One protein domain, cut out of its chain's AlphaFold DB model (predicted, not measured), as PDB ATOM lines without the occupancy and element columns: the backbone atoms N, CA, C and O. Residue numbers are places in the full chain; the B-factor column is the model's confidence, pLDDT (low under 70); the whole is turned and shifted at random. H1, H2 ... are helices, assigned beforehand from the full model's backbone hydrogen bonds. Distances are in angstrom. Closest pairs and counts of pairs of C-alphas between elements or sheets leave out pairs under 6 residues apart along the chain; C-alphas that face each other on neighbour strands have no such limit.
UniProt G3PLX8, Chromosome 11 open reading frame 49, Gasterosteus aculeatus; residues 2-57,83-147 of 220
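This is residues 2 to 57 and 83 to 147 of the 220 residues of the protein "Chromosome 11 open reading frame 49" of Gasterosteus aculeatus (UniProt G3PLX8). Picture a compact cluster of short helices, mostly crossed, with H6 near the middle: H1 and H2 pack on it and on each other, and H5 packs on it from another side. H4 and H5 form a helical hairpin, H3 packs on H4 at a steep tilt, the centres of H3, H4 and H5 making a triangle, and short H7 follows H6 after a tight link. The printed part has 121 residues with seven named helices, H1 to H7 in order, and no named strand; its class is all helix. It is compact, with a radius of gyration of the C-alphas of 14.1 A and spans of 45 by 34 by 24 A.

Find C-alpha 2 at (-57.642, -86.095, 24.891), where H1 begins and runs through residues 2 to 10. Next comes H2, residues 21 to 33, 18.5 A long, and then H3, residues 35 to 49, the longest at 21.2 A. Past the cut, look for C-alpha 90 at (-50.027, -108.096, 10.820); there H4 begins, residues 90 to 103, 20.1 A long. H5 is residues 111 to 119, H6 residues 126 to 135 and H7 residues 137 to 143, ending at C-alpha 143, (-69.596, -93.761, 13.783).

Start at the hubs, H2 and H6, which touch 3 helices each. They touch each other about perpendicular, at 78 degrees, with the closest C-alphas those of Ala 27 and Ala 134, 5.0 A apart. H1 touches H2 at a steep tilt of 51 degrees, opposite ways, closest at the C-alphas of Ala 5 and Leu 28, 5.0 A. H1 also touches H6, where the C-alphas of Ile 8 and Tyr 127 are closest, 5.0 A apart. H7 only just touches H2, with 3 pairs of C-alphas within 8 A, the closest Tyr 33 and Ile 143 at 7.3 A. H5 also touches H6, at a steep tilt of 58 degrees, opposite ways, closest at the C-alphas of Val 117 and Ser 132, 6.5 A. H4 and H5 form a hairpin at a shallow tilt of 14 degrees, the C-alphas of Pro 90 and Leu 118 closest at 5.5 A. H4 touches H3 with residues 93 to 97 alone, closest at the C-alphas of Ile 44 and Cys 96, 7.2 A. H3 and H5 are apart. Every O i to N i+4 pair is within hydrogen-bond range in H1, H2, H3, H5, H6 and H7, and 9 of 10 in H4.

The C-alphas farthest apart are those of Val 57 and Pro 147, 46.7 A. Residues 58 to 82 are not printed, and C-alphas 57 and 83 are 24.7 A apart across the cut between H3 and H4. Of the links that are printed whole, none is long. Confidence is under 70 at residues 9 to 19, 54 to 57 and 83 to 85 of this model; the mean pLDDT of the printed part is 84.8.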
ATOM      1  N   VAL A   2     -58.305 -87.063  25.798       72.69
ATOM      2  CA  VAL A   2     -57.642 -86.095  24.891       72.69
ATOM      3  C   VAL A   2     -56.153 -86.388  24.670       72.69
ATOM      4  O   VAL A   2     -55.700 -86.481  23.538       72.69
ATOM      5  N   GLN A   3     -55.399 -86.656  25.740       75.44
ATOM      6  CA  GLN A   3     -53.971 -86.990  25.648       75.44
ATOM      7  C   GLN A   3     -53.688 -88.300  24.882       75.44
ATOM      8  O   GLN A   3     -52.586 -88.496  24.384       75.44
ATOM      9  N   ARG A   4     -54.648 -89.232  24.810       75.44
ATOM     10  CA  ARG A   4     -54.485 -90.480  24.046       75.44
ATOM     11  C   ARG A   4     -54.761 -90.264  22.560       75.44
ATOM     12  O   ARG A   4     -53.995 -90.755  21.744       75.44
ATOM     13  N   ALA A   5     -55.781 -89.471  22.227       72.38
ATOM     14  CA  ALA A   5     -56.014 -89.023  20.856       72.38
ATOM     15  C   ALA A   5     -54.815 -88.218  20.333       72.38
ATOM     16  O   ALA A   5     -54.276 -88.542  19.283       72.38
ATOM     17  N   ALA A   6     -54.312 -87.264  21.126       73.50
ATOM     18  CA  ALA A   6     -53.101 -86.515  20.798       73.50
ATOM     19  C   ALA A   6     -51.892 -87.437  20.561       73.50
ATOM     20  O   ALA A   6     -51.143 -87.216  19.619       73.50
ATOM     21  N   ARG A   7     -51.735 -88.508  21.353       73.94
ATOM     22  CA  ARG A   7     -50.665 -89.500  21.163       73.94
ATOM     23  C   ARG A   7     -50.763 -90.290  19.855       73.94
ATOM     24  O   ARG A   7     -49.711 -90.579  19.299       73.94
ATOM     25  N   ILE A   8     -51.966 -90.616  19.362       71.81
ATOM     26  CA  ILE A   8     -52.111 -91.263  18.041       71.81
ATOM     27  C   ILE A   8     -51.497 -90.374  16.958       71.81
ATOM     28  O   ILE A   8     -50.739 -90.857  16.127       71.81
ATOM     29  N   VAL A   9     -51.803 -89.078  16.999       64.31
ATOM     30  CA  VAL A   9     -51.361 -88.125  15.975       64.31
ATOM     31  C   VAL A   9     -49.886 -87.753  16.137       64.31
ATOM     32  O   VAL A   9     -49.160 -87.679  15.157       64.31
ATOM     33  N   GLN A  10     -49.401 -87.598  17.369       65.69
ATOM     34  CA  GLN A  10     -48.025 -87.166  17.644       65.69
ATOM     35  C   GLN A  10     -46.948 -88.224  17.373       65.69
ATOM     36  O   GLN A  10     -45.777 -87.870  17.287       65.69
ATOM     37  N   MET A  11     -47.294 -89.515  17.325       62.03
ATOM     38  CA  MET A  11     -46.310 -90.590  17.115       62.03
ATOM     39  C   MET A  11     -46.091 -90.941  15.634       62.03
ATOM     40  O   MET A  11     -45.181 -91.714  15.347       62.03
ATOM     41  N   GLU A  12     -46.887 -90.387  14.711       53.75
ATOM     42  CA  GLU A  12     -46.695 -90.534  13.257       53.75
ATOM     43  C   GLU A  12     -45.822 -89.398  12.675       53.75
ATOM     44  O   GLU A  12     -45.048 -89.641  11.753       53.75
ATOM     45  N   ASP A  13     -45.847 -88.198  13.271       49.09
ATOM     46  CA  ASP A  13     -45.065 -87.035  12.825       49.09
ATOM     47  C   ASP A  13     -43.681 -86.967  13.497       49.09
ATOM     48  O   ASP A  13     -43.447 -86.238  14.467       49.09
ATOM     49  N   VAL A  14     -42.718 -87.709  12.954       50.84
ATOM     50  CA  VAL A  14     -41.312 -87.291  13.024       50.84
ATOM     51  C   VAL A  14     -41.018 -86.644  11.677       50.84
ATOM     52  O   VAL A  14     -41.110 -87.330  10.671       50.84
ATOM     53  N   VAL A  15     -40.683 -85.349  11.713       46.34
ATOM     54  CA  VAL A  15     -40.407 -84.386  10.622       46.34
ATOM     55  C   VAL A  15     -41.613 -83.779   9.865       46.34
ATOM     56  O   VAL A  15     -42.087 -84.294   8.863       46.34
ATOM     57  N   ASP A  16     -42.001 -82.575  10.316       47.25
ATOM     58  CA  ASP A  16     -42.474 -81.440   9.497       47.25
ATOM     59  C   ASP A  16     -43.935 -81.317   9.012       47.25
ATOM     60  O   ASP A  16     -44.195 -80.554   8.079       47.25
ATOM     61  N   CYS A  17     -44.935 -81.868   9.707       47.66
ATOM     62  CA  CYS A  17     -46.297 -81.329   9.590       47.66
ATOM     63  C   CYS A  17     -46.953 -81.144  10.962       47.66
ATOM     64  O   CYS A  17     -46.915 -82.013  11.824       47.66
ATOM     65  N   LEU A  18     -47.538 -79.969  11.199       53.50
ATOM     66  CA  LEU A  18     -48.435 -79.778  12.332       53.50
ATOM     67  C   LEU A  18     -49.620 -80.733  12.149       53.50
ATOM     68  O   LEU A  18     -50.220 -80.754  11.074       53.50
ATOM     69  N   MET A  19     -49.945 -81.485  13.205       63.19
ATOM     70  CA  MET A  19     -51.162 -82.289  13.349       63.19
ATOM     71  C   MET A  19     -52.339 -81.622  12.616       63.19
ATOM     72  O   MET A  19     -52.764 -80.533  13.017       63.19
ATOM     73  N   SER A  20     -52.893 -82.249  11.570       77.81
ATOM     74  CA  SER A  20     -54.128 -81.719  10.984       77.81
ATOM     75  C   SER A  20     -55.220 -81.782  12.048       77.81
ATOM     76  O   SER A  20     -55.445 -82.829  12.661       77.81
ATOM     77  N   PHE A  21     -55.910 -80.666  12.287       82.12
ATOM     78  CA  PHE A  21     -57.014 -80.611  13.249       82.12
ATOM     79  C   PHE A  21     -58.060 -81.701  12.968       82.12
ATOM     80  O   PHE A  21     -58.559 -82.336  13.896       82.12
ATOM     81  N   SER A  22     -58.309 -81.991  11.686       86.56
ATOM     82  CA  SER A  22     -59.187 -83.086  11.266       86.56
ATOM     83  C   SER A  22     -58.701 -84.454  11.764       86.56
ATOM     84  O   SER A  22     -59.487 -85.198  12.347       86.56
ATOM     85  N   ASP A  23     -57.408 -84.777  11.637       88.06
ATOM     86  CA  ASP A  23     -56.832 -86.041  12.121       88.06
ATOM     87  C   ASP A  23     -56.996 -86.190  13.636       88.06
ATOM     88  O   ASP A  23     -57.348 -87.266  14.123       88.06
ATOM     89  N   PHE A  24     -56.810 -85.101  14.387       88.94
ATOM     90  CA  PHE A  24     -57.067 -85.098  15.825       88.94
ATOM     91  C   PHE A  24     -58.536 -85.391  16.148       88.94
ATOM     92  O   PHE A  24     -58.806 -86.207  17.032       88.94
ATOM     93  N   LEU A  25     -59.481 -84.768  15.437       91.19
ATOM     94  CA  LEU A  25     -60.906 -85.004  15.657       91.19
ATOM     95  C   LEU A  25     -61.295 -86.453  15.360       91.19
ATOM     96  O   LEU A  25     -61.970 -87.072  16.181       91.19
ATOM     97  N   TYR A  26     -60.823 -87.034  14.257       92.69
ATOM     98  CA  TYR A  26     -61.104 -88.438  13.953       92.69
ATOM     99  C   TYR A  26     -60.440 -89.402  14.948       92.69
ATOM    100  O   TYR A  26     -61.058 -90.377  15.377       92.69
ATOM    101  N   ALA A  27     -59.213 -89.116  15.395       92.19
ATOM    102  CA  ALA A  27     -58.554 -89.900  16.440       92.19
ATOM    103  C   ALA A  27     -59.286 -89.806  17.792       92.19
ATOM    104  O   ALA A  27     -59.333 -90.781  18.554       92.19
ATOM    105  N   LEU A  28     -59.867 -88.640  18.094       91.94
ATOM    106  CA  LEU A  28     -60.700 -88.414  19.271       91.94
ATOM    107  C   LEU A  28     -62.034 -89.159  19.160       91.94
ATOM    108  O   LEU A  28     -62.420 -89.828  20.116       91.94
ATOM    109  N   GLN A  29     -62.686 -89.104  17.996       94.25
ATOM    110  CA  GLN A  29     -63.903 -89.855  17.686       94.25
ATOM    111  C   GLN A  29     -63.682 -91.355  17.915       94.25
ATOM    112  O   GLN A  29     -64.429 -91.982  18.664       94.25
ATOM    113  N   LEU A  30     -62.607 -91.921  17.358       93.69
ATOM    114  CA  LEU A  30     -62.262 -93.333  17.537       93.69
ATOM    115  C   LEU A  30     -62.118 -93.705  19.025       93.69
ATOM    116  O   LEU A  30     -62.643 -94.722  19.479       93.69
ATOM    117  N   HIS A  31     -61.442 -92.854  19.803       91.19
ATOM    118  CA  HIS A  31     -61.257 -93.045  21.242       91.19
ATOM    119  C   HIS A  31     -62.538 -92.920  22.062       91.19
ATOM    120  O   HIS A  31     -62.626 -93.526  23.128       91.19
ATOM    121  N   PHE A  32     -63.485 -92.103  21.609       92.50
ATOM    122  CA  PHE A  32     -64.747 -91.889  22.302       92.50
ATOM    123  C   PHE A  32     -65.720 -93.049  22.075       92.50
ATOM    124  O   PHE A  32     -66.399 -93.464  23.008       92.50
ATOM    125  N   TYR A  33     -65.750 -93.598  20.858       94.50
ATOM    126  CA  TYR A  33     -66.714 -94.630  20.467       94.50
ATOM    127  C   TYR A  33     -66.257 -96.063  20.746       94.50
ATOM    128  O   TYR A  33     -67.098 -96.936  20.952       94.50
ATOM    129  N   TYR A  34     -64.945 -96.313  20.775       94.75
ATOM    130  CA  TYR A  34     -64.395 -97.652  21.009       94.75
ATOM    131  C   TYR A  34     -63.387 -97.729  22.177       94.75
ATOM    132  O   TYR A  34     -62.370 -98.418  22.049       94.75
ATOM    133  N   PRO A  35     -63.597 -97.056  23.328       91.62
ATOM    134  CA  PRO A  35     -62.569 -96.950  24.364       91.62
ATOM    135  C   PRO A  35     -62.178 -98.306  24.965       91.62
ATOM    136  O   PRO A  35     -60.991 -98.574  25.158       91.62
ATOM    137  N   GLU A  36     -63.141 -99.186  25.240       91.94
ATOM    138  CA  GLU A  36     -62.889-100.513  25.811       91.94
ATOM    139  C   GLU A  36     -62.146-101.411  24.819       91.94
ATOM    140  O   GLU A  36     -61.243-102.164  25.204       91.94
ATOM    141  N   PHE A  37     -62.517-101.322  23.539       94.25
ATOM    142  CA  PHE A  37     -61.881-102.087  22.473       94.25
ATOM    143  C   PHE A  37     -60.418-101.672  22.331       94.25
ATOM    144  O   PHE A  37     -59.533-102.523  22.382       94.25
ATOM    145  N   LEU A  38     -60.147-100.366  22.258       93.12
ATOM    146  CA  LEU A  38     -58.789 -99.836  22.147       93.12
ATOM    147  C   LEU A  38     -57.917-100.186  23.361       93.12
ATOM    148  O   LEU A  38     -56.742-100.504  23.201       93.12
ATOM    149  N   ASN A  39     -58.481-100.183  24.573       91.06
ATOM    150  CA  ASN A  39     -57.757-100.636  25.764       91.06
ATOM    151  C   ASN A  39     -57.365-102.118  25.663       91.06
ATOM    152  O   ASN A  39     -56.231-102.475  25.969       91.06
ATOM    153  N   SER A  40     -58.287-102.972  25.215       92.25
ATOM    154  CA  SER A  40     -58.035-104.412  25.056       92.25
ATOM    155  C   SER A  40     -57.008-104.680  23.953       92.25
ATOM    156  O   SER A  40     -56.102-105.492  24.118       92.25
ATOM    157  N   MET A  41     -57.105-103.934  22.855       92.19
ATOM    158  CA  MET A  41     -56.156-103.957  21.747       92.19
ATOM    159  C   MET A  41     -54.738-103.579  22.166       92.19
ATOM    160  O   MET A  41     -53.787-104.234  21.746       92.19
ATOM    161  N   LEU A  42     -54.584-102.549  23.004       91.56
ATOM    162  CA  LEU A  42     -53.276-102.153  23.526       91.56
ATOM    163  C   LEU A  42     -52.621-103.286  24.320       91.56
ATOM    164  O   LEU A  42     -51.431-103.533  24.145       91.56
ATOM    165  N   LEU A  43     -53.393-103.983  25.157       90.94
ATOM    166  CA  LEU A  43     -52.891-105.115  25.938       90.94
ATOM    167  C   LEU A  43     -52.427-106.258  25.030       90.94
ATOM    168  O   LEU A  43     -51.315-106.744  25.198       90.94
ATOM    169  N   ILE A  44     -53.231-106.621  24.024       91.75
ATOM    170  CA  ILE A  44     -52.855-107.632  23.022       91.75
ATOM    171  C   ILE A  44     -51.566-107.228  22.303       91.75
ATOM    172  O   ILE A  44     -50.658-108.039  22.156       91.75
ATOM    173  N   TYR A  45     -51.464-105.973  21.867       91.19
ATOM    174  CA  TYR A  45     -50.279-105.480  21.173       91.19
ATOM    175  C   TYR A  45     -49.024-105.549  22.061       91.19
ATOM    176  O   TYR A  45     -47.974-105.997  21.607       91.19
ATOM    177  N   GLN A  46     -49.130-105.152  23.333       89.62
ATOM    178  CA  GLN A  46     -48.032-105.250  24.300       89.62
ATOM    179  C   GLN A  46     -47.638-106.705  24.588       89.62
ATOM    180  O   GLN A  46     -46.450-107.008  24.675       89.62
ATOM    181  N   ASP A  47     -48.611-107.611  24.691       88.44
ATOM    182  CA  ASP A  47     -48.361-109.041  24.876       88.44
ATOM    183  C   ASP A  47     -47.629-109.649  23.671       88.44
ATOM    184  O   ASP A  47     -46.670-110.404  23.851       88.44
ATOM    185  N   LEU A  48     -48.013-109.268  22.448       89.81
ATOM    186  CA  LEU A  48     -47.338-109.701  21.225       89.81
ATOM    187  C   LEU A  48     -45.904-109.163  21.143       89.81
ATOM    188  O   LEU A  48     -44.998-109.924  20.807       89.81
ATOM    189  N   LEU A  49     -45.668-107.902  21.527       87.25
ATOM    190  CA  LEU A  49     -44.309-107.354  21.651       87.25
ATOM    191  C   LEU A  49     -43.474-108.068  22.723       87.25
ATOM    192  O   LEU A  49     -42.262-108.196  22.580       87.25
ATOM    193  N   ALA A  50     -44.108-108.566  23.785       85.06
ATOM    194  CA  ALA A  50     -43.455-109.382  24.805       85.06
ATOM    195  C   ALA A  50     -43.224-110.845  24.363       85.06
ATOM    196  O   ALA A  50     -42.769-111.660  25.168       85.06
ATOM    197  N   GLY A  51     -43.550-111.202  23.114       81.19
ATOM    198  CA  GLY A  51     -43.381-112.548  22.562       81.19
ATOM    199  C   GLY A  51     -44.471-113.546  22.972       81.19
ATOM    200  O   GLY A  51     -44.336-114.748  22.720       81.19
ATOM    201  N   LYS A  52     -45.566-113.091  23.595       78.94
ATOM    202  CA  LYS A  52     -46.721-113.942  23.905       78.94
ATOM    203  C   LYS A  52     -47.563-114.100  22.644       78.94
ATOM    204  O   LYS A  52     -48.450-113.303  22.360       78.94
ATOM    205  N   SER A  53     -47.263-115.130  21.865       70.12
ATOM    206  CA  SER A  53     -48.073-115.497  20.708       70.12
ATOM    207  C   SER A  53     -49.330-116.265  21.152       70.12
ATOM    208  O   SER A  53     -49.301-116.930  22.193       70.12
ATOM    209  N   PRO A  54     -50.420-116.262  20.365       63.94
ATOM    210  CA  PRO A  54     -51.597-117.098  20.631       63.94
ATOM    211  C   PRO A  54     -51.280-118.606  20.696       63.94
ATOM    212  O   PRO A  54     -52.065-119.372  21.248       63.94
ATOM    213  N   ASN A  55     -50.114-119.022  20.188       60.75
ATOM    214  CA  ASN A  55     -49.616-120.397  20.234       60.75
ATOM    215  C   ASN A  55     -48.595-120.643  21.363       60.75
ATOM    216  O   ASN A  55     -48.030-121.732  21.454       60.75
ATOM    217  N   THR A  56     -48.320-119.654  22.218       58.94
ATOM    218  CA  THR A  56     -47.354-119.803  23.309       58.94
ATOM    219  C   THR A  56     -47.971-120.634  24.436       58.94
ATOM    220  O   THR A  56     -48.851-120.180  25.164       58.94
ATOM    221  N   VAL A  57     -47.480-121.865  24.604       46.16
ATOM    222  CA  VAL A  57     -47.775-122.713  25.767       46.16
ATOM    223  C   VAL A  57     -47.105-122.093  26.990       46.16
ATOM    224  O   VAL A  57     -45.889-122.178  27.156       46.16
ATOM    225  N   GLN A  83     -41.629 -99.361  21.060       53.84
ATOM    226  CA  GLN A  83     -42.566 -99.276  19.935       53.84
ATOM    227  C   GLN A  83     -41.913 -98.827  18.626       53.84
ATOM    228  O   GLN A  83     -42.489 -99.073  17.578       53.84
ATOM    229  N   GLN A  84     -40.743 -98.182  18.647       53.28
ATOM    230  CA  GLN A  84     -40.065 -97.767  17.412       53.28
ATOM    231  C   GLN A  84     -39.170 -98.861  16.814       53.28
ATOM    232  O   GLN A  84     -38.955 -98.874  15.604       53.28
ATOM    233  N   GLN A  85     -38.654 -99.783  17.631       56.16
ATOM    234  CA  GLN A  85     -37.668-100.775  17.182       56.16
ATOM    235  C   GLN A  85     -38.300-102.122  16.822       56.16
ATOM    236  O   GLN A  85     -37.846-102.766  15.872       56.16
ATOM    237  N   ASP A  86     -39.378-102.524  17.505       75.25
ATOM    238  CA  ASP A  86     -40.087-103.755  17.176       75.25
ATOM    239  C   ASP A  86     -41.598-103.551  17.062       75.25
ATOM    240  O   ASP A  86     -42.232-102.815  17.811       75.25
ATOM    241  N   GLY A  87     -42.160-104.167  16.040       84.44
ATOM    242  CA  GLY A  87     -43.523-103.985  15.569       84.44
ATOM    243  C   GLY A  87     -44.081-105.358  15.258       84.44
ATOM    244  O   GLY A  87     -43.333-106.308  15.031       84.44
ATOM    245  N   VAL A  88     -45.393-105.477  15.296       90.81
ATOM    246  CA  VAL A  88     -46.048-106.780  15.332       90.81
ATOM    247  C   VAL A  88     -46.343-107.262  13.914       90.81
ATOM    248  O   VAL A  88     -46.661-106.464  13.031       90.81
ATOM    249  N   ASP A  89     -46.247-108.572  13.697       92.88
ATOM    250  CA  ASP A  89     -46.683-109.198  12.450       92.88
ATOM    251  C   ASP A  89     -48.201-108.975  12.229       92.88
ATOM    252  O   ASP A  89     -49.004-109.330  13.104       92.88
ATOM    253  N   PRO A  90     -48.624-108.413  11.078       93.62
ATOM    254  CA  PRO A  90     -50.027-108.096  10.820       93.62
ATOM    255  C   PRO A  90     -50.950-109.314  10.873       93.62
ATOM    256  O   PRO A  90     -52.086-109.195  11.332       93.62
ATOM    257  N   SER A  91     -50.480-110.486  10.431       93.12
ATOM    258  CA  SER A  91     -51.305-111.699  10.381       93.12
ATOM    259  C   SER A  91     -51.601-112.241  11.779       93.12
ATOM    260  O   SER A  91     -52.741-112.590  12.091       93.12
ATOM    261  N   THR A  92     -50.595-112.219  12.653       92.62
ATOM    262  CA  THR A  92     -50.715-112.612  14.058       92.62
ATOM    263  C   THR A  92     -51.632-111.649  14.801       92.62
ATOM    264  O   THR A  92     -52.539-112.081  15.515       92.62
ATOM    265  N   LEU A  93     -51.450-110.341  14.590       94.06
ATOM    266  CA  LEU A  93     -52.326-109.338  15.182       94.06
ATOM    267  C   LEU A  93     -53.771-109.521  14.702       94.06
ATOM    268  O   LEU A  93     -54.664-109.561  15.540       94.06
ATOM    269  N   ALA A  94     -54.009-109.721  13.400       94.19
ATOM    270  CA  ALA A  94     -55.347-109.946  12.844       94.19
ATOM    271  C   ALA A  94     -56.077-111.117  13.521       94.19
ATOM    272  O   ALA A  94     -57.239-110.974  13.897       94.19
ATOM    273  N   GLN A  95     -55.388-112.241  13.744       94.06
ATOM    274  CA  GLN A  95     -55.956-113.393  14.453       94.06
ATOM    275  C   GLN A  95     -56.370-113.038  15.886       94.06
ATOM    276  O   GLN A  95     -57.453-113.421  16.335       94.06
ATOM    277  N   CYS A  96     -55.537-112.282  16.605       93.50
ATOM    278  CA  CYS A  96     -55.868-111.818  17.949       93.50
ATOM    279  C   CYS A  96     -57.046-110.832  17.949       93.50
ATOM    280  O   CYS A  96     -57.892-110.918  18.839       93.50
ATOM    281  N   ILE A  97     -57.134-109.935  16.959       93.69
ATOM    282  CA  ILE A  97     -58.275-109.020  16.799       93.69
ATOM    283  C   ILE A  97     -59.559-109.802  16.539       93.69
ATOM    284  O   ILE A  97     -60.568-109.535  17.183       93.69
ATOM    285  N   ASP A  98     -59.535-110.776  15.630       93.38
ATOM    286  CA  ASP A  98     -60.711-111.586  15.317       93.38
ATOM    287  C   ASP A  98     -61.204-112.338  16.562       93.38
ATOM    288  O   ASP A  98     -62.385-112.262  16.909       93.38
ATOM    289  N   ALA A  99     -60.283-112.971  17.298       92.38
ATOM    290  CA  ALA A  99     -60.596-113.661  18.546       92.38
ATOM    291  C   ALA A  99     -61.106-112.709  19.643       92.38
ATOM    292  O   ALA A  99     -61.982-113.088  20.429       92.38
ATOM    293  N   LEU A 100     -60.575-111.480  19.706       92.06
ATOM    294  CA  LEU A 100     -61.086-110.431  20.583       92.06
ATOM    295  C   LEU A 100     -62.525-110.102  20.189       92.06
ATOM    296  O   LEU A 100     -63.408-110.221  21.032       92.06
ATOM    297  N   CYS A 101     -62.778-109.762  18.925       92.62
ATOM    298  CA  CYS A 101     -64.098-109.407  18.414       92.62
ATOM    299  C   CYS A 101     -65.144-110.517  18.586       92.62
ATOM    300  O   CYS A 101     -66.322-110.205  18.721       92.62
ATOM    301  N   ASP A 102     -64.761-111.796  18.576       91.50
ATOM    302  CA  ASP A 102     -65.687-112.911  18.840       91.50
ATOM    303  C   ASP A 102     -66.189-112.934  20.288       91.50
ATOM    304  O   ASP A 102     -67.296-113.392  20.567       91.50
ATOM    305  N   ARG A 103     -65.376-112.441  21.224       88.94
ATOM    306  CA  ARG A 103     -65.671-112.446  22.665       88.94
ATOM    307  C   ARG A 103     -66.078-111.068  23.183       88.94
ATOM    308  O   ARG A 103     -66.525-110.949  24.327       88.94
ATOM    309  N   PHE A 104     -65.890-110.028  22.375       89.25
ATOM    310  CA  PHE A 104     -66.096-108.647  22.773       89.25
ATOM    311  C   PHE A 104     -67.586-108.310  22.802       89.25
ATOM    312  O   PHE A 104     -68.293-108.464  21.815       89.25
ATOM    313  N   LYS A 105     -68.067-107.848  23.958       86.12
ATOM    314  CA  LYS A 105     -69.488-107.521  24.170       86.12
ATOM    315  C   LYS A 105     -69.842-106.068  23.846       86.12
ATOM    316  O   LYS A 105     -71.020-105.736  23.792       86.12
ATOM    317  N   HIS A 106     -68.836-105.210  23.699       86.88
ATOM    318  CA  HIS A 106     -69.007-103.782  23.445       86.88
ATOM    319  C   HIS A 106     -68.762-103.462  21.970       86.88
ATOM    320  O   HIS A 106     -68.328-104.312  21.192       86.88
ATOM    321  N   SER A 107     -69.019-102.212  21.598       90.62
ATOM    322  CA  SER A 107     -68.772-101.703  20.256       90.62
ATOM    323  C   SER A 107     -67.297-101.821  19.868       90.62
ATOM    324  O   SER A 107     -66.396-101.543  20.662       90.62
ATOM    325  N   HIS A 108     -67.053-102.194  18.618       94.12
ATOM    326  CA  HIS A 108     -65.732-102.210  18.001       94.12
ATOM    327  C   HIS A 108     -65.851-101.778  16.529       94.12
ATOM    328  O   HIS A 108     -66.944-101.871  15.958       94.12
ATOM    329  N   PRO A 109     -64.757-101.331  15.885       95.31
ATOM    330  CA  PRO A 109     -64.772-101.050  14.453       95.31
ATOM    331  C   PRO A 109     -65.168-102.290  13.630       95.31
ATOM    332  O   PRO A 109     -64.927-103.421  14.074       95.31
ATOM    333  N   PRO A 110     -65.743-102.132  12.425       94.62
ATOM    334  CA  PRO A 110     -66.040-103.265  11.554       94.62
ATOM    335  C   PRO A 110     -64.791-104.114  11.274       94.62
ATOM    336  O   PRO A 110     -63.721-103.592  10.948       94.62
ATOM    337  N   ARG A 111     -64.926-105.443  11.380       94.06
ATOM    338  CA  ARG A 111     -63.800-106.386  11.225       94.06
ATOM    339  C   ARG A 111     -63.141-106.294   9.849       94.06
ATOM    340  O   ARG A 111     -61.922-106.393   9.748       94.06
ATOM    341  N   SER A 112     -63.943-106.080   8.806       95.25
ATOM    342  CA  SER A 112     -63.461-105.887   7.435       95.25
ATOM    343  C   SER A 112     -62.487-104.713   7.338       95.25
ATOM    344  O   SER A 112     -61.399-104.891   6.806       95.25
ATOM    345  N   CYS A 113     -62.826-103.566   7.933       95.94
ATOM    346  CA  CYS A 113     -61.980-102.372   7.922       95.94
ATOM    347  C   CYS A 113     -60.666-102.594   8.682       95.94
ATOM    348  O   CYS A 113     -59.601-102.197   8.224       95.94
ATOM    349  N   MET A 114     -60.707-103.280   9.829       95.44
ATOM    350  CA  MET A 114     -59.478-103.584  10.574       95.44
ATOM    351  C   MET A 114     -58.548-104.520   9.797       95.44
ATOM    352  O   MET A 114     -57.339-104.300   9.784       95.44
ATOM    353  N   ARG A 115     -59.094-105.538   9.119       95.00
ATOM    354  CA  ARG A 115     -58.303-106.428   8.257       95.00
ATOM    355  C   ARG A 115     -57.718-105.698   7.054       95.00
ATOM    356  O   ARG A 115     -56.573-105.959   6.704       95.00
ATOM    357  N   GLU A 116     -58.482-104.795   6.449       95.81
ATOM    358  CA  GLU A 116     -58.014-103.960   5.346       95.81
ATOM    359  C   GLU A 116     -56.800-103.126   5.766       95.81
ATOM    360  O   GLU A 116     -55.758-103.210   5.123       95.81
ATOM    361  N   VAL A 117     -56.892-102.413   6.894       95.19
ATOM    362  CA  VAL A 117     -55.780-101.614   7.435       95.19
ATOM    363  C   VAL A 117     -54.555-102.479   7.740       95.19
ATOM    364  O   VAL A 117     -53.435-102.112   7.391       95.19
ATOM    365  N   LEU A 118     -54.740-103.646   8.363       94.75
ATOM    366  CA  LEU A 118     -53.626-104.557   8.647       94.75
ATOM    367  C   LEU A 118     -52.972-105.091   7.367       94.75
ATOM    368  O   LEU A 118     -51.756-105.256   7.334       94.75
ATOM    369  N   GLY A 119     -53.754-105.317   6.309       92.00
ATOM    370  CA  GLY A 119     -53.263-105.798   5.018       92.00
ATOM    371  C   GLY A 119     -52.410-104.791   4.239       92.00
ATOM    372  O   GLY A 119     -51.745-105.183   3.283       92.00
ATOM    373  N   GLN A 120     -52.397-103.515   4.634       89.88
ATOM    374  CA  GLN A 120     -51.628-102.458   3.962       89.88
ATOM    375  C   GLN A 120     -50.156-102.405   4.392       89.88
ATOM    376  O   GLN A 120     -49.355-101.716   3.762       89.88
ATOM    377  N   THR A 121     -49.782-103.106   5.465       88.12
ATOM    378  CA  THR A 121     -48.444-103.013   6.063       88.12
ATOM    379  C   THR A 121     -47.837-104.395   6.257       88.12
ATOM    380  O   THR A 121     -48.542-105.378   6.451       88.12
ATOM    381  N   ASN A 122     -46.510-104.484   6.205       88.62
ATOM    382  CA  ASN A 122     -45.765-105.705   6.531       88.62
ATOM    383  C   ASN A 122     -45.434-105.810   8.029       88.62
ATOM    384  O   ASN A 122     -45.112-106.889   8.515       88.62
ATOM    385  N   LYS A 123     -45.476-104.685   8.743       92.19
ATOM    386  CA  LYS A 123     -45.158-104.567  10.162       92.19
ATOM    387  C   LYS A 123     -46.068-103.511  10.777       92.19
ATOM    388  O   LYS A 123     -46.186-102.410  10.245       92.19
ATOM    389  N   VAL A 124     -46.707-103.855  11.889       91.31
ATOM    390  CA  VAL A 124     -47.718-103.009  12.523       91.31
ATOM    391  C   VAL A 124     -47.138-102.306  13.736       91.31
ATOM    392  O   VAL A 124     -46.656-102.946  14.670       91.31
ATOM    393  N   TYR A 125     -47.266-100.984  13.742       91.44
ATOM    394  CA  TYR A 125     -46.984-100.132  14.888       91.44
ATOM    395  C   TYR A 125     -48.296 -99.653  15.496       91.44
ATOM    396  O   TYR A 125     -49.187 -99.215  14.770       91.44
ATOM    397  N   TYR A 126     -48.422 -99.718  16.822       89.88
ATOM    398  CA  TYR A 126     -49.697 -99.464  17.500       89.88
ATOM    399  C   TYR A 126     -50.333 -98.122  17.116       89.88
ATOM    400  O   TYR A 126     -51.484 -98.083  16.687       89.88
ATOM    401  N   TYR A 127     -49.594 -97.017  17.227       88.06
ATOM    402  CA  TYR A 127     -50.156 -95.695  16.946       88.06
ATOM    403  C   TYR A 127     -50.405 -95.458  15.453       88.06
ATOM    404  O   TYR A 127     -51.437 -94.888  15.117       88.06
ATOM    405  N   SER A 128     -49.551 -95.969  14.561       88.44
ATOM    406  CA  SER A 128     -49.784 -95.920  13.108       88.44
ATOM    407  C   SER A 128     -51.027 -96.718  12.706       88.44
ATOM    408  O   SER A 128     -51.819 -96.282  11.872       88.44
ATOM    409  N   PHE A 129     -51.256 -97.864  13.353       92.75
ATOM    410  CA  PHE A 129     -52.470 -98.653  13.176       92.75
ATOM    411  C   PHE A 129     -53.710 -97.892  13.646       92.75
ATOM    412  O   PHE A 129     -54.676 -97.769  12.896       92.75
ATOM    413  N   LEU A 130     -53.680 -97.317  14.854       92.62
ATOM    414  CA  LEU A 130     -54.788 -96.499  15.353       92.62
ATOM    415  C   LEU A 130     -55.068 -95.289  14.465       92.62
ATOM    416  O   LEU A 130     -56.227 -94.930  14.269       92.62
ATOM    417  N   MET A 131     -54.021 -94.670  13.929       91.38
ATOM    418  CA  MET A 131     -54.165 -93.551  13.015       91.38
ATOM    419  C   MET A 131     -54.830 -93.979  11.710       91.38
ATOM    420  O   MET A 131     -55.763 -93.329  11.245       91.38
ATOM    421  N   SER A 132     -54.409 -95.113  11.160       93.31
ATOM    422  CA  SER A 132     -55.018 -95.686   9.960       93.31
ATOM    423  C   SER A 132     -56.497 -96.027  10.188       93.31
ATOM    424  O   SER A 132     -57.325 -95.743   9.328       93.31
ATOM    425  N   LEU A 133     -56.865 -96.534  11.374       95.19
ATOM    426  CA  LEU A 133     -58.271 -96.731  11.754       95.19
ATOM    427  C   LEU A 133     -59.043 -95.410  11.865       95.19
ATOM    428  O   LEU A 133     -60.174 -95.326  11.395       95.19
ATOM    429  N   ALA A 134     -58.452 -94.376  12.467       93.62
ATOM    430  CA  ALA A 134     -59.075 -93.057  12.577       93.62
ATOM    431  C   ALA A 134     -59.283 -92.402  11.200       93.62
ATOM    432  O   ALA A 134     -60.269 -91.707  10.972       93.62
ATOM    433  N   LYS A 135     -58.374 -92.639  10.253       92.19
ATOM    434  CA  LYS A 135     -58.461 -92.143   8.872       92.19
ATOM    435  C   LYS A 135     -59.413 -92.970   7.994       92.19
ATOM    436  O   LYS A 135     -59.755 -92.526   6.903       92.19
ATOM    437  N   HIS A 136     -59.863 -94.141   8.449       95.06
ATOM    438  CA  HIS A 136     -60.645 -95.060   7.630       95.06
ATOM    439  C   HIS A 136     -62.087 -94.578   7.420       95.06
ATOM    440  O   HIS A 136     -62.902 -94.552   8.344       95.06
ATOM    441  N   GLU A 137     -62.436 -94.299   6.167       93.06
ATOM    442  CA  GLU A 137     -63.715 -93.691   5.792       93.06
ATOM    443  C   GLU A 137     -64.927 -94.508   6.261       93.06
ATOM    444  O   GLU A 137     -65.801 -93.986   6.945       93.06
ATOM    445  N   SER A 138     -64.955 -95.822   6.012       94.62
ATOM    446  CA  SER A 138     -66.082 -96.664   6.449       94.62
ATOM    447  C   SER A 138     -66.244 -96.737   7.972       94.62
ATOM    448  O   SER A 138     -67.368 -96.878   8.456       94.62
ATOM    449  N   ILE A 139     -65.154 -96.622   8.746       95.25
ATOM    450  CA  ILE A 139     -65.228 -96.562  10.213       95.25
ATOM    451  C   ILE A 139     -65.863 -95.229  10.613       95.25
ATOM    452  O   ILE A 139     -66.800 -95.209  11.407       95.25
ATOM    453  N   ASN A 140     -65.410 -94.129  10.010       94.88
ATOM    454  CA  ASN A 140     -65.939 -92.795  10.277       94.88
ATOM    455  C   ASN A 140     -67.419 -92.666   9.906       94.88
ATOM    456  O   ASN A 140     -68.185 -92.126  10.696       94.88
ATOM    457  N   GLN A 141     -67.840 -93.244   8.779       93.19
ATOM    458  CA  GLN A 141     -69.247 -93.314   8.372       93.19
ATOM    459  C   GLN A 141     -70.090 -94.163   9.329       93.19
ATOM    460  O   GLN A 141     -71.224 -93.804   9.632       93.19
ATOM    461  N   THR A 142     -69.538 -95.271   9.835       93.75
ATOM    462  CA  THR A 142     -70.228 -96.126  10.816       93.75
ATOM    463  C   THR A 142     -70.439 -95.396  12.144       93.75
ATOM    464  O   THR A 142     -71.470 -95.581  12.787       93.75
ATOM    465  N   ILE A 143     -69.474 -94.575  12.568       95.06
ATOM    466  CA  ILE A 143     -69.596 -93.761  13.783       95.06
ATOM    467  C   ILE A 143     -70.549 -92.576  13.562       95.06
ATOM    468  O   ILE A 143     -71.390 -92.300  14.417       95.06
ATOM    469  N   GLY A 144     -70.408 -91.874  12.434       92.12
ATOM    470  CA  GLY A 144     -71.305 -90.803  11.994       92.12
ATOM    471  C   GLY A 144     -71.312 -89.538  12.860       92.12
ATOM    472  O   GLY A 144     -72.265 -88.769  12.782       92.12
ATOM    473  N   ALA A 145     -70.301 -89.317  13.709       91.12
ATOM    474  CA  ALA A 145     -70.271 -88.172  14.627       91.12
ATOM    475  C   ALA A 145     -69.592 -86.925  14.041       91.12
ATOM    476  O   ALA A 145     -69.822 -85.815  14.522       91.12
ATOM    477  N   LEU A 146     -68.752 -87.104  13.021       91.19
ATOM    478  CA  LEU A 146     -68.036 -86.038  12.331       91.19
ATOM    479  C   LEU A 146     -68.470 -85.963  10.860       91.19
ATOM    480  O   LEU A 146     -68.801 -86.998  10.276       91.19
ATOM    481  N   PRO A 147     -68.437 -84.762  10.258       89.19
ATOM    482  CA  PRO A 147     -68.673 -84.590   8.829       89.19
ATOM    483  C   PRO A 147     -67.583 -85.282   7.998       89.19
ATOM    484  O   PRO A 147     -66.578 -85.770   8.531       89.19
TER     485      PRO A 147